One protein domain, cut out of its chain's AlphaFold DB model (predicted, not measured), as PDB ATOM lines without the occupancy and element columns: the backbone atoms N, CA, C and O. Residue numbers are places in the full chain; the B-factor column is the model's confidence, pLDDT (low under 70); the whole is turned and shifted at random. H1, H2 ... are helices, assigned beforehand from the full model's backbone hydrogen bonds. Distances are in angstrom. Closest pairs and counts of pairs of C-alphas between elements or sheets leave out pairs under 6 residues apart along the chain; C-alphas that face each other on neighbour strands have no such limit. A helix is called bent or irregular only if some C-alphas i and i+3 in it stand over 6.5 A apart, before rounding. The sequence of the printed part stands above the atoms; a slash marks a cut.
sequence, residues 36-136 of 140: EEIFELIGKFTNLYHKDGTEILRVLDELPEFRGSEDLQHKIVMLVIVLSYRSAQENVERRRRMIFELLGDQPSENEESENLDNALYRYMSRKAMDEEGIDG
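Overview. This is residues 36 to 136 of the 140 residues of the protein "Mitochondria-eating protein" of Elaeophora elaphi (UniProt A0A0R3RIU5). One long helix, H2, makes most of the length of a thin, extended rod, from near one end of it; a bent helix, H1, meets H2 near its first residues and slants away from it as a loose V, and H3 lies beside the last residues of H2 and runs on past them the same way. The arm H1b packs on the start of H2, the arm H1a slants away with residues 36 to 44 sticking out, and residues 82 to 95 of H2 stand bare between the two contacts. The printed part has 101 residues with three named helices in the order H1, H2, H3, no named strand, and the class is all helix. The whole is extended, with a radius of gyration of the C-alphas of 22.9 A and spans of 78 by 29 by 24 A.

Arrangement. H2, residues 70 to 103, touches H3, residues 116 to 134, with its residues 100 to 103 alone, and H3 takes part with residues 116 to 123 alone. Their closest C-alphas, those of Leu 103 and Tyr 123, are 5.7 A apart. They run the same way at a shallow tilt of 16 degrees. H1, residues 36 to 62, was assigned by its hydrogen bonds as one helix but is bent, with C-alphas 51 and 54 6.6 A apart; its arms H1a, residues 36 to 51, and H1b, residues 54 to 62, stand at a steep tilt of 50 degrees. H1b touches H2, which takes part with residues 70 to 74 alone, and the closest C-alphas are those of Leu 57 and Gln 73, 6.3 A apart. H1b and H2 run opposite ways at a steep tilt of 60 degrees. H1a is apart from H2 and from H3, and H1b is apart from H3. Every O i to N i+4 pair is within hydrogen-bond range in H1a, H1b and H2, and 14 of 15 are in H3.

Along the chain. H2 is 49.7 A from C-alpha 70 at (-70.370, 8.613, -32.699) to C-alpha 103 at (-24.963, 18.318, -15.084). H3 is 27.7 A long and ends with C-alpha 134 at (-8.329, 26.921, -6.675). H1a begins with C-alpha 36 at (-56.092, 8.482, -5.874) and is 22.5 A long; H1b is 12.9 A long.

Size, cuts and confidence. The two C-alphas farthest apart, those of Gly 68 and Gly 136, are 78.7 A apart. The printed part has no cut. The link from H1 to H2 is short, with 7 residues, and the link from H2 to H3 is long, with 12, of which 108 to 113 stand free. Residues 127 to 136, of which 127 to 134 belong to H3, also stand free. The mean pLDDT of the printed part is 80.0, and residues 106 to 115 and 131 to 136 are under 70.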
ATOM      1  N   GLU A  36     -55.473   7.176  -6.083       77.44
ATOM      2  CA  GLU A  36     -56.092   8.482  -5.874       77.44
ATOM      3  C   GLU A  36     -55.634   9.537  -6.898       77.44
ATOM      4  O   GLU A  36     -56.471  10.219  -7.481       77.44
ATOM      5  N   GLU A  37     -54.334   9.631  -7.186       77.12
ATOM      6  CA  GLU A  37     -53.773  10.574  -8.168       77.12
ATOM      7  C   GLU A  37     -54.227  10.222  -9.593       77.12
ATOM      8  O   GLU A  37     -54.542  11.109 -10.390       77.12
ATOM      9  N   ILE A  38     -54.339   8.924  -9.902       79.69
ATOM     10  CA  ILE A  38     -54.887   8.440 -11.177       79.69
ATOM     11  C   ILE A  38     -56.363   8.839 -11.301       79.69
ATOM     12  O   ILE A  38     -56.775   9.354 -12.341       79.69
ATOM     13  N   PHE A  39     -57.163   8.647 -10.249       80.38
ATOM     14  CA  PHE A  39     -58.581   9.014 -10.255       80.38
ATOM     15  C   PHE A  39     -58.798  10.525 -10.356       80.38
ATOM     16  O   PHE A  39     -59.670  10.962 -11.108       80.38
ATOM     17  N   GLU A  40     -57.996  11.332  -9.663       81.69
ATOM     18  CA  GLU A  40     -58.038  12.789  -9.798       81.69
ATOM     19  C   GLU A  40     -57.709  13.235 -11.223       81.69
ATOM     20  O   GLU A  40     -58.366  14.126 -11.771       81.69
ATOM     21  N   LEU A  41     -56.714  12.601 -11.846       79.75
ATOM     22  CA  LEU A  41     -56.329  12.884 -13.221       79.75
ATOM     23  C   LEU A  41     -57.452  12.509 -14.197       79.75
ATOM     24  O   LEU A  41     -57.847  13.339 -15.018       79.75
ATOM     25  N   ILE A  42     -58.030  11.311 -14.056       81.69
ATOM     26  CA  ILE A  42     -59.199  10.868 -14.832       81.69
ATOM     27  C   ILE A  42     -60.357  11.853 -14.658       81.69
ATOM     28  O   ILE A  42     -60.976  12.242 -15.648       81.69
ATOM     29  N   GLY A  43     -60.625  12.310 -13.433       83.44
ATOM     30  CA  GLY A  43     -61.675  13.286 -13.144       83.44
ATOM     31  C   GLY A  43     -61.444  14.625 -13.848       83.44
ATOM     32  O   GLY A  43     -62.355  15.158 -14.485       83.44
ATOM     33  N   LYS A  44     -60.214  15.152 -13.808       80.94
ATOM     34  CA  LYS A  44     -59.843  16.392 -14.514       80.94
ATOM     35  C   LYS A  44     -60.031  16.260 -16.025       80.94
ATOM     36  O   LYS A  44     -60.666  17.126 -16.627       80.94
ATOM     37  N   PHE A  45     -59.536  15.178 -16.626       77.69
ATOM     38  CA  PHE A  45     -59.668  14.955 -18.069       77.69
ATOM     39  C   PHE A  45     -61.110  14.694 -18.496       77.69
ATOM     40  O   PHE A  45     -61.534  15.214 -19.521       77.69
ATOM     41  N   THR A  46     -61.888  13.971 -17.691       80.94
ATOM     42  CA  THR A  46     -63.322  13.764 -17.941       80.94
ATOM     43  C   THR A  46     -64.078  15.094 -17.940       80.94
ATOM     44  O   THR A  46     -64.895  15.343 -18.821       80.94
ATOM     45  N   ASN A  47     -63.766  15.993 -17.003       76.81
ATOM     46  CA  ASN A  47     -64.389  17.317 -16.947       76.81
ATOM     47  C   ASN A  47     -64.010  18.202 -18.143       76.81
ATOM     48  O   ASN A  47     -64.866  18.916 -18.664       76.81
ATOM     49  N   LEU A  48     -62.750  18.151 -18.586       73.06
ATOM     50  CA  LEU A  48     -62.288  18.812 -19.814       73.06
ATOM     51  C   LEU A  48     -63.004  18.255 -21.050       73.06
ATOM     52  O   LEU A  48     -63.523  19.017 -21.859       73.06
ATOM     53  N   TYR A  49     -63.109  16.928 -21.150       76.62
ATOM     54  CA  TYR A  49     -63.828  16.261 -22.230       76.62
ATOM     55  C   TYR A  49     -65.316  16.628 -22.241       76.62
ATOM     56  O   TYR A  49     -65.879  16.871 -23.296       76.62
ATOM     57  N   HIS A  50     -65.976  16.731 -21.089       76.12
ATOM     58  CA  HIS A  50     -67.382  17.137 -21.067       76.12
ATOM     59  C   HIS A  50     -67.594  18.609 -21.434       76.12
ATOM     60  O   HIS A  50     -68.561  18.916 -22.133       76.12
ATOM     61  N   LYS A  51     -66.704  19.509 -20.995       77.69
ATOM     62  CA  LYS A  51     -66.794  20.939 -21.323       77.69
ATOM     63  C   LYS A  51     -66.554  21.209 -22.806       77.69
ATOM     64  O   LYS A  51     -67.405  21.824 -23.438       77.69
ATOM     65  N   ASP A  52     -65.447  20.706 -23.344       73.56
ATOM     66  CA  ASP A  52     -64.978  21.083 -24.682       73.56
ATOM     67  C   ASP A  52     -65.223  19.972 -25.714       73.56
ATOM     68  O   ASP A  52     -65.428  20.226 -26.900       73.56
ATOM     69  N   GLY A  53     -65.263  18.713 -25.273       75.88
ATOM     70  CA  GLY A  53     -65.471  17.559 -26.148       75.88
ATOM     71  C   GLY A  53     -66.855  17.532 -26.786       75.88
ATOM     72  O   GLY A  53     -66.971  17.081 -27.916       75.88
ATOM     73  N   THR A  54     -67.887  18.089 -26.146       79.12
ATOM     74  CA  THR A  54     -69.224  18.194 -26.760       79.12
ATOM     75  C   THR A  54     -69.201  19.074 -28.016       79.12
ATOM     76  O   THR A  54     -69.845  18.760 -29.015       79.12
ATOM     77  N   GLU A  55     -68.424  20.158 -27.996       86.38
ATOM     78  CA  GLU A  55     -68.261  21.031 -29.158       86.38
ATOM     79  C   GLU A  55     -67.407  20.369 -30.243       86.38
ATOM     80  O   GLU A  55     -67.768  20.412 -31.417       86.38
ATOM     81  N   ILE A  56     -66.336  19.672 -29.849       87.12
ATOM     82  CA  ILE A  56     -65.490  18.904 -30.773       87.12
ATOM     83  C   ILE A  56     -66.299  17.804 -31.473       87.12
ATOM     84  O   ILE A  56     -66.207  17.665 -32.688       87.12
ATOM     85  N   LEU A  57     -67.121  17.050 -30.737       89.25
ATOM     86  CA  LEU A  57     -67.978  16.007 -31.305       89.25
ATOM     87  C   LEU A  57     -68.998  16.596 -32.286       89.25
ATOM     88  O   LEU A  57     -69.191  16.036 -33.361       89.25
ATOM     89  N   ARG A  58     -69.585  17.761 -31.971       89.25
ATOM     90  CA  ARG A  58     -70.485  18.471 -32.894       89.25
ATOM     91  C   ARG A  58     -69.775  18.853 -34.195       89.25
ATOM     92  O   ARG A  58     -70.321  18.631 -35.265       89.25
ATOM     93  N   VAL A  59     -68.561  19.399 -34.106       90.69
ATOM     94  CA  VAL A  59     -67.762  19.764 -35.288       90.69
ATOM     95  C   VAL A  59     -67.380  18.527 -36.103       90.69
ATOM     96  O   VAL A  59     -67.432  18.563 -37.329       90.69
ATOM     97  N   LEU A  60     -67.026  17.421 -35.443       91.62
ATOM     98  CA  LEU A  60     -66.740  16.170 -36.138       91.62
ATOM     99  C   LEU A  60     -67.982  15.648 -36.872       91.62
ATOM    100  O   LEU A  60     -67.849  15.208 -38.004       91.62
ATOM    101  N   ASP A  61     -69.181  15.748 -36.301       93.44
ATOM    102  CA  ASP A  61     -70.410  15.286 -36.964       93.44
ATOM    103  C   ASP A  61     -70.755  16.057 -38.256       93.44
ATOM    104  O   ASP A  61     -71.392  15.524 -39.172       93.44
ATOM    105  N   GLU A  62     -70.287  17.301 -38.387       94.19
ATOM    106  CA  GLU A  62     -70.460  18.088 -39.613       94.19
ATOM    107  C   GLU A  62     -69.630  17.538 -40.786       94.19
ATOM    108  O   GLU A  62     -70.038  17.683 -41.948       94.19
ATOM    109  N   LEU A  63     -68.518  16.854 -40.492       93.12
ATOM    110  CA  LEU A  63     -67.604  16.296 -41.485       93.12
ATOM    111  C   LEU A  63     -68.174  15.016 -42.130       93.12
ATOM    112  O   LEU A  63     -68.642  14.120 -41.420       93.12
ATOM    113  N   PRO A  64     -68.113  14.878 -43.469       92.94
ATOM    114  CA  PRO A  64     -68.679  13.731 -44.183       92.94
ATOM    115  C   PRO A  64     -68.176  12.367 -43.697       92.94
ATOM    116  O   PRO A  64     -68.929  11.397 -43.703       92.94
ATOM    117  N   GLU A  65     -66.914  12.289 -43.281       92.06
ATOM    118  CA  GLU A  65     -66.239  11.061 -42.858       92.06
ATOM    119  C   GLU A  65     -66.688  10.575 -41.474       92.06
ATOM    120  O   GLU A  65     -66.508   9.405 -41.138       92.06
ATOM    121  N   PHE A  66     -67.262  11.470 -40.671       92.19
ATOM    122  CA  PHE A  66     -67.580  11.246 -39.260       92.19
ATOM    123  C   PHE A  66     -69.074  11.365 -38.955       92.19
ATOM    124  O   PHE A  66     -69.510  10.941 -37.882       92.19
ATOM    125  N   ARG A  67     -69.858  11.920 -39.885       92.81
ATOM    126  CA  ARG A  67     -71.294  12.144 -39.733       92.81
ATOM    127  C   ARG A  67     -72.039  10.869 -39.352       92.81
ATOM    128  O   ARG A  67     -71.966   9.856 -40.049       92.81
ATOM    129  N   GLY A  68     -72.799  10.939 -38.264       90.56
ATOM    130  CA  GLY A  68     -73.618   9.832 -37.771       90.56
ATOM    131  C   GLY A  68     -72.819   8.658 -37.196       90.56
ATOM    132  O   GLY A  68     -73.402   7.607 -36.928       90.56
ATOM    133  N   SER A  69     -71.504   8.806 -37.001       93.56
ATOM    134  CA  SER A  69     -70.642   7.772 -36.426       93.56
ATOM    135  C   SER A  69     -70.025   8.231 -35.108       93.56
ATOM    136  O   SER A  69     -68.837   8.547 -35.027       93.56
ATOM    137  N   GLU A  70     -70.827   8.225 -34.041       90.44
ATOM    138  CA  GLU A  70     -70.370   8.613 -32.699       90.44
ATOM    139  C   GLU A  70     -69.143   7.806 -32.248       90.44
ATOM    140  O   GLU A  70     -68.195   8.372 -31.709       90.44
ATOM    141  N   ASP A  71     -69.113   6.496 -32.505       91.50
ATOM    142  CA  ASP A  71     -67.982   5.633 -32.139       91.50
ATOM    143  C   ASP A  71     -66.673   6.081 -32.810       91.50
ATOM    144  O   ASP A  71     -65.628   6.164 -32.159       91.50
ATOM    145  N   LEU A  72     -66.720   6.440 -34.098       92.31
ATOM    146  CA  LEU A  72     -65.548   6.931 -34.816       92.31
ATOM    147  C   LEU A  72     -65.103   8.303 -34.294       92.31
ATOM    148  O   LEU A  72     -63.905   8.524 -34.107       92.31
ATOM    149  N   GLN A  73     -66.054   9.195 -34.006       92.06
ATOM    150  CA  GLN A  73     -65.778  10.510 -33.426       92.06
ATOM    151  C   GLN A  73     -65.049  10.373 -32.079       92.06
ATOM    152  O   GLN A  73     -63.964  10.929 -31.899       92.06
ATOM    153  N   HIS A  74     -65.574   9.551 -31.163       89.00
ATOM    154  CA  HIS A  74     -64.964   9.304 -29.850       89.00
ATOM    155  C   HIS A  74     -63.568   8.680 -29.968       89.00
ATOM    156  O   HIS A  74     -62.644   9.075 -29.252       89.00
ATOM    157  N   LYS A  75     -63.383   7.732 -30.895       90.62
ATOM    158  CA  LYS A  75     -62.079   7.105 -31.158       90.62
ATOM    159  C   LYS A  75     -61.042   8.109 -31.640       90.62
ATOM    160  O   LYS A  75     -59.908   8.058 -31.170       90.62
ATOM    161  N   ILE A  76     -61.411   9.022 -32.538       91.19
ATOM    162  CA  ILE A  76     -60.497  10.067 -33.008       91.19
ATOM    163  C   ILE A  76     -60.109  11.012 -31.879       91.19
ATOM    164  O   ILE A  76     -58.921  11.285 -31.717       91.19
ATOM    165  N   VAL A  77     -61.063  11.459 -31.060       88.25
ATOM    166  CA  VAL A  77     -60.740  12.347 -29.934       88.25
ATOM    167  C   VAL A  77     -59.791  11.652 -28.953       88.25
ATOM    168  O   VAL A  77     -58.755  12.213 -28.595       88.25
ATOM    169  N   MET A  78     -60.073  10.398 -28.586       85.25
ATOM    170  CA  MET A  78     -59.182   9.610 -27.725       85.25
ATOM    171  C   MET A  78     -57.794   9.410 -28.342       85.25
ATOM    172  O   MET A  78     -56.785   9.538 -27.647       85.25
ATOM    173  N   LEU A  79     -57.718   9.138 -29.646       89.81
ATOM    174  CA  LEU A  79     -56.449   8.974 -30.349       89.81
ATOM    175  C   LEU A  79     -55.611  10.256 -30.297       89.81
ATOM    176  O   LEU A  79     -54.428  10.194 -29.967       89.81
ATOM    177  N   VAL A  80     -56.218  11.414 -30.567       89.62
ATOM    178  CA  VAL A  80     -55.541  12.717 -30.500       89.62
ATOM    179  C   VAL A  80     -55.014  12.987 -29.091       89.62
ATOM    180  O   VAL A  80     -53.869  13.422 -28.951       89.62
ATOM    181  N   ILE A  81     -55.792  12.677 -28.048       85.12
ATOM    182  CA  ILE A  81     -55.362  12.824 -26.649       85.12
ATOM    183  C   ILE A  81     -54.133  11.953 -26.367       85.12
ATOM    184  O   ILE A  81     -53.116  12.455 -25.884       85.12
ATOM    185  N   VAL A  82     -54.189  10.661 -26.706       84.81
ATOM    186  CA  VAL A  82     -53.087   9.718 -26.456       84.81
ATOM    187  C   VAL A  82     -51.824  10.121 -27.220       84.81
ATOM    188  O   VAL A  82     -50.730  10.094 -26.656       84.81
ATOM    189  N   LEU A  83     -51.955  10.515 -28.488       87.88
ATOM    190  CA  LEU A  83     -50.822  10.959 -29.302       87.88
ATOM    191  C   LEU A  83     -50.207  12.257 -28.768       87.88
ATOM    192  O   LEU A  83     -48.983  12.370 -28.696       87.88
ATOM    193  N   SER A  84     -51.038  13.207 -28.335       85.81
ATOM    194  CA  SER A  84     -50.577  14.465 -27.737       85.81
ATOM    195  C   SER A  84     -49.823  14.219 -26.432       85.81
ATOM    196  O   SER A  84     -48.748  14.780 -26.228       85.81
ATOM    197  N   TYR A  85     -50.343  13.330 -25.580       86.12
ATOM    198  CA  TYR A  85     -49.677  12.926 -24.344       86.12
ATOM    199  C   TYR A  85     -48.310  12.288 -24.619       86.12
ATOM    200  O   TYR A  85     -47.312  12.721 -24.046       86.12
ATOM    201  N   ARG A  86     -48.237  11.317 -25.541       85.00
ATOM    202  CA  ARG A  86     -46.967  10.670 -25.917       85.00
ATOM    203  C   ARG A  86     -45.949  11.679 -26.439       85.00
ATOM    204  O   ARG A  86     -44.809  11.674 -25.992       85.00
ATOM    205  N   SER A  87     -46.374  12.589 -27.314       87.06
ATOM    206  CA  SER A  87     -45.518  13.653 -27.850       87.06
ATOM    207  C   SER A  87     -44.974  14.577 -26.751       87.06
ATOM    208  O   SER A  87     -43.778  14.884 -26.715       87.06
ATOM    209  N   ALA A  88     -45.829  14.986 -25.808       86.12
ATOM    210  CA  ALA A  88     -45.417  15.796 -24.666       86.12
ATOM    211  C   ALA A  88     -44.432  15.039 -23.763       86.12
ATOM    212  O   ALA A  88     -43.395  15.593 -23.398       86.12
ATOM    213  N   GLN A  89     -44.712  13.770 -23.461       83.50
ATOM    214  CA  GLN A  89     -43.845  12.919 -22.649       83.50
ATOM    215  C   GLN A  89     -42.474  12.731 -23.308       83.50
ATOM    216  O   GLN A  89     -41.452  12.963 -22.671       83.50
ATOM    217  N   GLU A  90     -42.423  12.424 -24.603       83.50
ATOM    218  CA  GLU A  90     -41.168  12.337 -25.356       83.50
ATOM    219  C   GLU A  90     -40.370  13.649 -25.317       83.50
ATOM    220  O   GLU A  90     -39.137  13.635 -25.260       83.50
ATOM    221  N   ASN A  91     -41.051  14.801 -25.349       87.00
ATOM    222  CA  ASN A  91     -40.398  16.101 -25.217       87.00
ATOM    223  C   ASN A  91     -39.802  16.305 -23.823       87.00
ATOM    224  O   ASN A  91     -38.652  16.730 -23.718       87.00
ATOM    225  N   VAL A  92     -40.560  15.973 -22.776       84.94
ATOM    226  CA  VAL A  92     -40.101  16.032 -21.384       84.94
ATOM    227  C   VAL A  92     -38.887  15.132 -21.189       84.94
ATOM    228  O   VAL A  92     -37.863  15.613 -20.714       84.94
ATOM    229  N   GLU A  93     -38.934  13.883 -21.648       83.38
ATOM    230  CA  GLU A  93     -37.806  12.952 -21.527       83.38
ATOM    231  C   GLU A  93     -36.581  13.404 -22.329       83.38
ATOM    232  O   GLU A  93     -35.438  13.258 -21.893       83.38
ATOM    233  N   ARG A  94     -36.783  14.011 -23.506       84.69
ATOM    234  CA  ARG A  94     -35.688  14.627 -24.268       84.69
ATOM    235  C   ARG A  94     -35.036  15.768 -23.482       84.69
ATOM    236  O   ARG A  94     -33.813  15.816 -23.400       84.69
ATOM    237  N   ARG A  95     -35.832  16.668 -22.897       85.00
ATOM    238  CA  ARG A  95     -35.318  17.789 -22.091       85.00
ATOM    239  C   ARG A  95     -34.637  17.305 -20.816       85.00
ATOM    240  O   ARG A  95     -33.583  17.823 -20.471       85.00
ATOM    241  N   ARG A  96     -35.205  16.300 -20.148       84.12
ATOM    242  CA  ARG A  96     -34.622  15.677 -18.957       84.12
ATOM    243  C   ARG A  96     -33.221  15.156 -19.266       84.12
ATOM    244  O   ARG A  96     -32.285  15.532 -18.573       84.12
ATOM    245  N   ARG A  97     -33.053  14.404 -20.362       82.25
ATOM    246  CA  ARG A  97     -31.735  13.930 -20.822       82.25
ATOM    247  C   ARG A  97     -30.736  15.063 -21.068       82.25
ATOM    248  O   ARG A  97     -29.622  14.978 -20.572       82.25
ATOM    249  N   MET A  98     -31.147  16.142 -21.738       84.94
ATOM    250  CA  MET A  98     -30.279  17.315 -21.947       84.94
ATOM    251  C   MET A  98     -29.814  17.951 -20.628       84.94
ATOM    252  O   MET A  98     -28.679  18.409 -20.530       84.94
ATOM    253  N   ILE A  99     -30.676  17.990 -19.606       84.56
ATOM    254  CA  ILE A  99     -30.301  18.518 -18.286       84.56
ATOM    255  C   ILE A  99     -29.279  17.597 -17.612       84.56
ATOM    256  O   ILE A  99     -28.290  18.094 -17.083       84.56
ATOM    257  N   PHE A 100     -29.471  16.277 -17.661       82.12
ATOM    258  CA  PHE A 100     -28.488  15.324 -17.132       82.12
ATOM    259  C   PHE A 100     -27.122  15.466 -17.815       82.12
ATOM    260  O   PHE A 100     -26.113  15.600 -17.125       82.12
ATOM    261  N   GLU A 101     -27.103  15.564 -19.150       82.44
ATOM    262  CA  GLU A 101     -25.881  15.827 -19.921       82.44
ATOM    263  C   GLU A 101     -25.174  17.111 -19.454       82.44
ATOM    264  O   GLU A 101     -23.961  17.098 -19.242       82.44
ATOM    265  N   LEU A 102     -25.917  18.203 -19.232       83.06
ATOM    266  CA  LEU A 102     -25.362  19.467 -18.734       83.06
ATOM    267  C   LEU A 102     -24.777  19.341 -17.318       83.06
ATOM    268  O   LEU A 102     -23.761  19.961 -17.010       83.06
ATOM    269  N   LEU A 103     -25.421  18.556 -16.453       83.44
ATOM    270  CA  LEU A 103     -24.963  18.318 -15.084       83.44
ATOM    271  C   LEU A 103     -23.761  17.359 -15.024       83.44
ATOM    272  O   LEU A 103     -23.154  17.213 -13.960       83.44
ATOM    273  N   GLY A 104     -23.381  16.741 -16.148       76.25
ATOM    274  CA  GLY A 104     -22.285  15.777 -16.233       76.25
ATOM    275  C   GLY A 104     -22.616  14.412 -15.622       76.25
ATOM    276  O   GLY A 104     -21.702  13.634 -15.358       76.25
ATOM    277  N   ASP A 105     -23.898  14.127 -15.390       71.44
ATOM    278  CA  ASP A 105     -24.386  12.821 -14.944       71.44
ATOM    279  C   ASP A 105     -24.984  12.081 -16.161       71.44
ATOM    280  O   ASP A 105     -25.647  12.685 -17.006       71.44
ATOM    281  N   GLN A 106     -24.752  10.771 -16.288       61.78
ATOM    282  CA  GLN A 106     -25.420   9.970 -17.320       61.78
ATOM    283  C   GLN A 106     -26.769   9.475 -16.796       61.78
ATOM    284  O   GLN A 106     -26.796   8.878 -15.720       61.78
ATOM    285  N   PRO A 107     -27.870   9.648 -17.549       59.56
ATOM    286  CA  PRO A 107     -29.131   9.018 -17.192       59.56
ATOM    287  C   PRO A 107     -28.938   7.495 -17.238       59.56
ATOM    288  O   PRO A 107     -28.577   6.951 -18.285       59.56
ATOM    289  N   SER A 108     -29.120   6.804 -16.113       58.59
ATOM    290  CA  SER A 108     -29.012   5.345 -16.071       58.59
ATOM    291  C   SER A 108     -30.141   4.701 -16.885       58.59
ATOM    292  O   SER A 108     -31.291   5.133 -16.839       58.59
ATOM    293  N   GLU A 109     -29.832   3.632 -17.630       56.41
ATOM    294  CA  GLU A 109     -30.854   2.852 -18.357       56.41
ATOM    295  C   GLU A 109     -31.858   2.180 -17.402       56.41
ATOM    296  O   GLU A 109     -32.997   1.910 -17.774       56.41
ATOM    297  N   ASN A 110     -31.437   1.963 -16.154       51.56
ATOM    298  CA  ASN A 110     -32.269   1.556 -15.033       51.56
ATOM    299  C   ASN A 110     -32.327   2.710 -14.036       51.56
ATOM    300  O   ASN A 110     -31.442   2.840 -13.198       51.56
ATOM    301  N   GLU A 111     -33.337   3.557 -14.174       51.16
ATOM    302  CA  GLU A 111     -34.096   4.187 -13.092       51.16
ATOM    303  C   GLU A 111     -34.895   5.331 -13.713       51.16
ATOM    304  O   GLU A 111     -34.384   6.415 -13.980       51.16
ATOM    305  N   GLU A 112     -36.209   5.145 -13.834       50.53
ATOM    306  CA  GLU A 112     -37.169   6.233 -14.088       50.53
ATOM    307  C   GLU A 112     -37.105   7.353 -13.010       50.53
ATOM    308  O   GLU A 112     -37.828   8.349 -13.073       50.53
ATOM    309  N   SER A 113     -36.201   7.244 -12.030       50.47
ATOM    310  CA  SER A 113     -36.163   8.002 -10.790       50.47
ATOM    311  C   SER A 113     -34.739   8.288 -10.268       50.47
ATOM    312  O   SER A 113     -34.548   8.352  -9.051       50.47
ATOM    313  N   GLU A 114     -33.740   8.583 -11.105       57.19
ATOM    314  CA  GLU A 114     -32.744   9.543 -10.601       57.19
ATOM    315  C   GLU A 114     -33.451  10.906 -10.529       57.19
ATOM    316  O   GLU A 114     -33.828  11.508 -11.544       57.19
ATOM    317  N   ASN A 115     -33.778  11.323  -9.300       69.81
ATOM    318  CA  ASN A 115     -34.448  12.589  -9.035       69.81
ATOM    319  C   ASN A 115     -33.541  13.720  -9.540       69.81
ATOM    320  O   ASN A 115     -32.365  13.766  -9.173       69.81
ATOM    321  N   LEU A 116     -34.073  14.619 -10.371       74.31
ATOM    322  CA  LEU A 116     -33.334  15.768 -10.908       74.31
ATOM    323  C   LEU A 116     -32.655  16.561  -9.777       74.31
ATOM    324  O   LEU A 116     -31.538  17.045  -9.936       74.31
ATOM    325  N   ASP A 117     -33.303  16.608  -8.610       77.50
ATOM    326  CA  ASP A 117     -32.782  17.231  -7.395       77.50
ATOM    327  C   ASP A 117     -31.461  16.603  -6.924       77.50
ATOM    328  O   ASP A 117     -30.553  17.316  -6.499       77.50
ATOM    329  N   ASN A 118     -31.311  15.278  -7.031       81.12
ATOM    330  CA  ASN A 118     -30.078  14.582  -6.653       81.12
ATOM    331  C   ASN A 118     -28.944  14.875  -7.638       81.12
ATOM    332  O   ASN A 118     -27.813  15.103  -7.205       81.12
ATOM    333  N   ALA A 119     -29.235  14.889  -8.942       79.69
ATOM    334  CA  ALA A 119     -28.252  15.244  -9.967       79.69
ATOM    335  C   ALA A 119     -27.786  16.696  -9.798       79.69
ATOM    336  O   ALA A 119     -26.590  16.993  -9.823       79.69
ATOM    337  N   LEU A 120     -28.729  17.603  -9.524       82.75
ATOM    338  CA  LEU A 120     -28.434  19.001  -9.232       82.75
ATOM    339  C   LEU A 120     -27.583  19.144  -7.964       82.75
ATOM    340  O   LEU A 120     -26.597  19.880  -7.969       82.75
ATOM    341  N   TYR A 121     -27.919  18.416  -6.897       84.00
ATOM    342  CA  TYR A 121     -27.135  18.407  -5.664       84.00
ATOM    343  C   TYR A 121     -25.693  17.939  -5.913       84.00
ATOM    344  O   TYR A 121     -24.753  18.634  -5.528       84.00
ATOM    345  N   ARG A 122     -25.502  16.811  -6.616       83.44
ATOM    346  CA  ARG A 122     -24.170  16.288  -6.977       83.44
ATOM    347  C   ARG A 122     -23.369  17.301  -7.792       83.44
ATOM    348  O   ARG A 122     -22.197  17.526  -7.493       83.44
ATOM    349  N   TYR A 123     -23.996  17.927  -8.785       84.81
ATOM    350  CA  TYR A 123     -23.368  18.963  -9.598       84.81
ATOM    351  C   TYR A 123     -22.895  20.150  -8.750       84.81
ATOM    352  O   TYR A 123     -21.734  20.546  -8.847       84.81
ATOM    353  N   MET A 124     -23.757  20.679  -7.876       85.81
ATOM    354  CA  MET A 124     -23.411  21.795  -6.988       85.81
ATOM    355  C   MET A 124     -22.271  21.431  -6.030       85.81
ATOM    356  O   MET A 124     -21.370  22.240  -5.823       85.81
ATOM    357  N   SER A 125     -22.268  20.210  -5.484       84.69
ATOM    358  CA  SER A 125     -21.174  19.724  -4.636       84.69
ATOM    359  C   SER A 125     -19.846  19.615  -5.388       84.69
ATOM    360  O   SER A 125     -18.825  20.033  -4.849       84.69
ATOM    361  N   ARG A 126     -19.838  19.093  -6.626       84.94
ATOM    362  CA  ARG A 126     -18.623  19.043  -7.465       84.94
ATOM    363  C   ARG A 126     -18.087  20.446  -7.735       84.94
ATOM    364  O   ARG A 126     -16.919  20.712  -7.486       84.94
ATOM    365  N   LYS A 127     -18.971  21.355  -8.146       85.00
ATOM    366  CA  LYS A 127     -18.610  22.739  -8.449       85.00
ATOM    367  C   LYS A 127     -18.013  23.471  -7.241       85.00
ATOM    368  O   LYS A 127     -17.020  24.167  -7.394       85.00
ATOM    369  N   ALA A 128     -18.578  23.281  -6.048       84.38
ATOM    370  CA  ALA A 128     -18.041  23.873  -4.822       84.38
ATOM    371  C   ALA A 128     -16.627  23.356  -4.486       84.38
ATOM    372  O   ALA A 128     -15.772  24.138  -4.086       84.38
ATOM    373  N   MET A 129     -16.359  22.062  -4.698       79.75
ATOM    374  CA  MET A 129     -15.024  21.477  -4.498       79.75
ATOM    375  C   MET A 129     -14.000  21.999  -5.515       79.75
ATOM    376  O   MET A 129     -12.849  22.242  -5.156       79.75
ATOM    377  N   ASP A 130     -14.416  22.197  -6.768       76.88
ATOM    378  CA  ASP A 130     -13.559  22.776  -7.807       76.88
ATOM    379  C   ASP A 130     -13.236  24.255  -7.514       76.88
ATOM    380  O   ASP A 130     -12.120  24.702  -7.772       76.88
ATOM    381  N   GLU A 131     -14.179  25.008  -6.938       69.88
ATOM    382  CA  GLU A 131     -13.989  26.411  -6.544       69.88
ATOM    383  C   GLU A 131     -13.110  26.555  -5.283       69.88
ATOM    384  O   GLU A 131     -12.216  27.401  -5.265       69.88
ATOM    385  N   GLU A 132     -13.268  25.698  -4.264       59.84
ATOM    386  CA  GLU A 132     -12.400  25.692  -3.068       59.84
ATOM    387  C   GLU A 132     -10.987  25.134  -3.343       59.84
ATOM    388  O   GLU A 132     -10.026  25.483  -2.653       59.84
ATOM    389  N   GLY A 133     -10.819  24.298  -4.374       53.84
ATOM    390  CA  GLY A 133      -9.520  23.757  -4.790       53.84
ATOM    391  C   GLY A 133      -8.589  24.769  -5.474       53.84
ATOM    392  O   GLY A 133      -7.371  24.563  -5.503       53.84
ATOM    393  N   ILE A 134      -9.122  25.881  -5.994       54.12
ATOM    394  CA  ILE A 134      -8.329  26.921  -6.675       54.12
ATOM    395  C   ILE A 134      -7.535  27.774  -5.667       54.12
ATOM    396  O   ILE A 134      -6.405  28.165  -5.965       54.12
ATOM    397  N   ASP A 135      -8.025  27.946  -4.437       52.31
ATOM    398  CA  ASP A 135      -7.307  28.682  -3.380       52.31
ATOM    399  C   ASP A 135      -6.210  27.848  -2.683       52.31
ATOM    400  O   ASP A 135      -5.386  28.376  -1.932       52.31
ATOM    401  N   GLY A 136      -6.141  26.537  -2.952       51.31
ATOM    402  CA  GLY A 136      -5.151  25.628  -2.363       51.31
ATOM    403  C   GLY A 136      -3.835  25.486  -3.137       51.31
ATOM    404  O   GLY A 136      -2.885  24.908  -2.607       51.31
TER     405      GLY A 136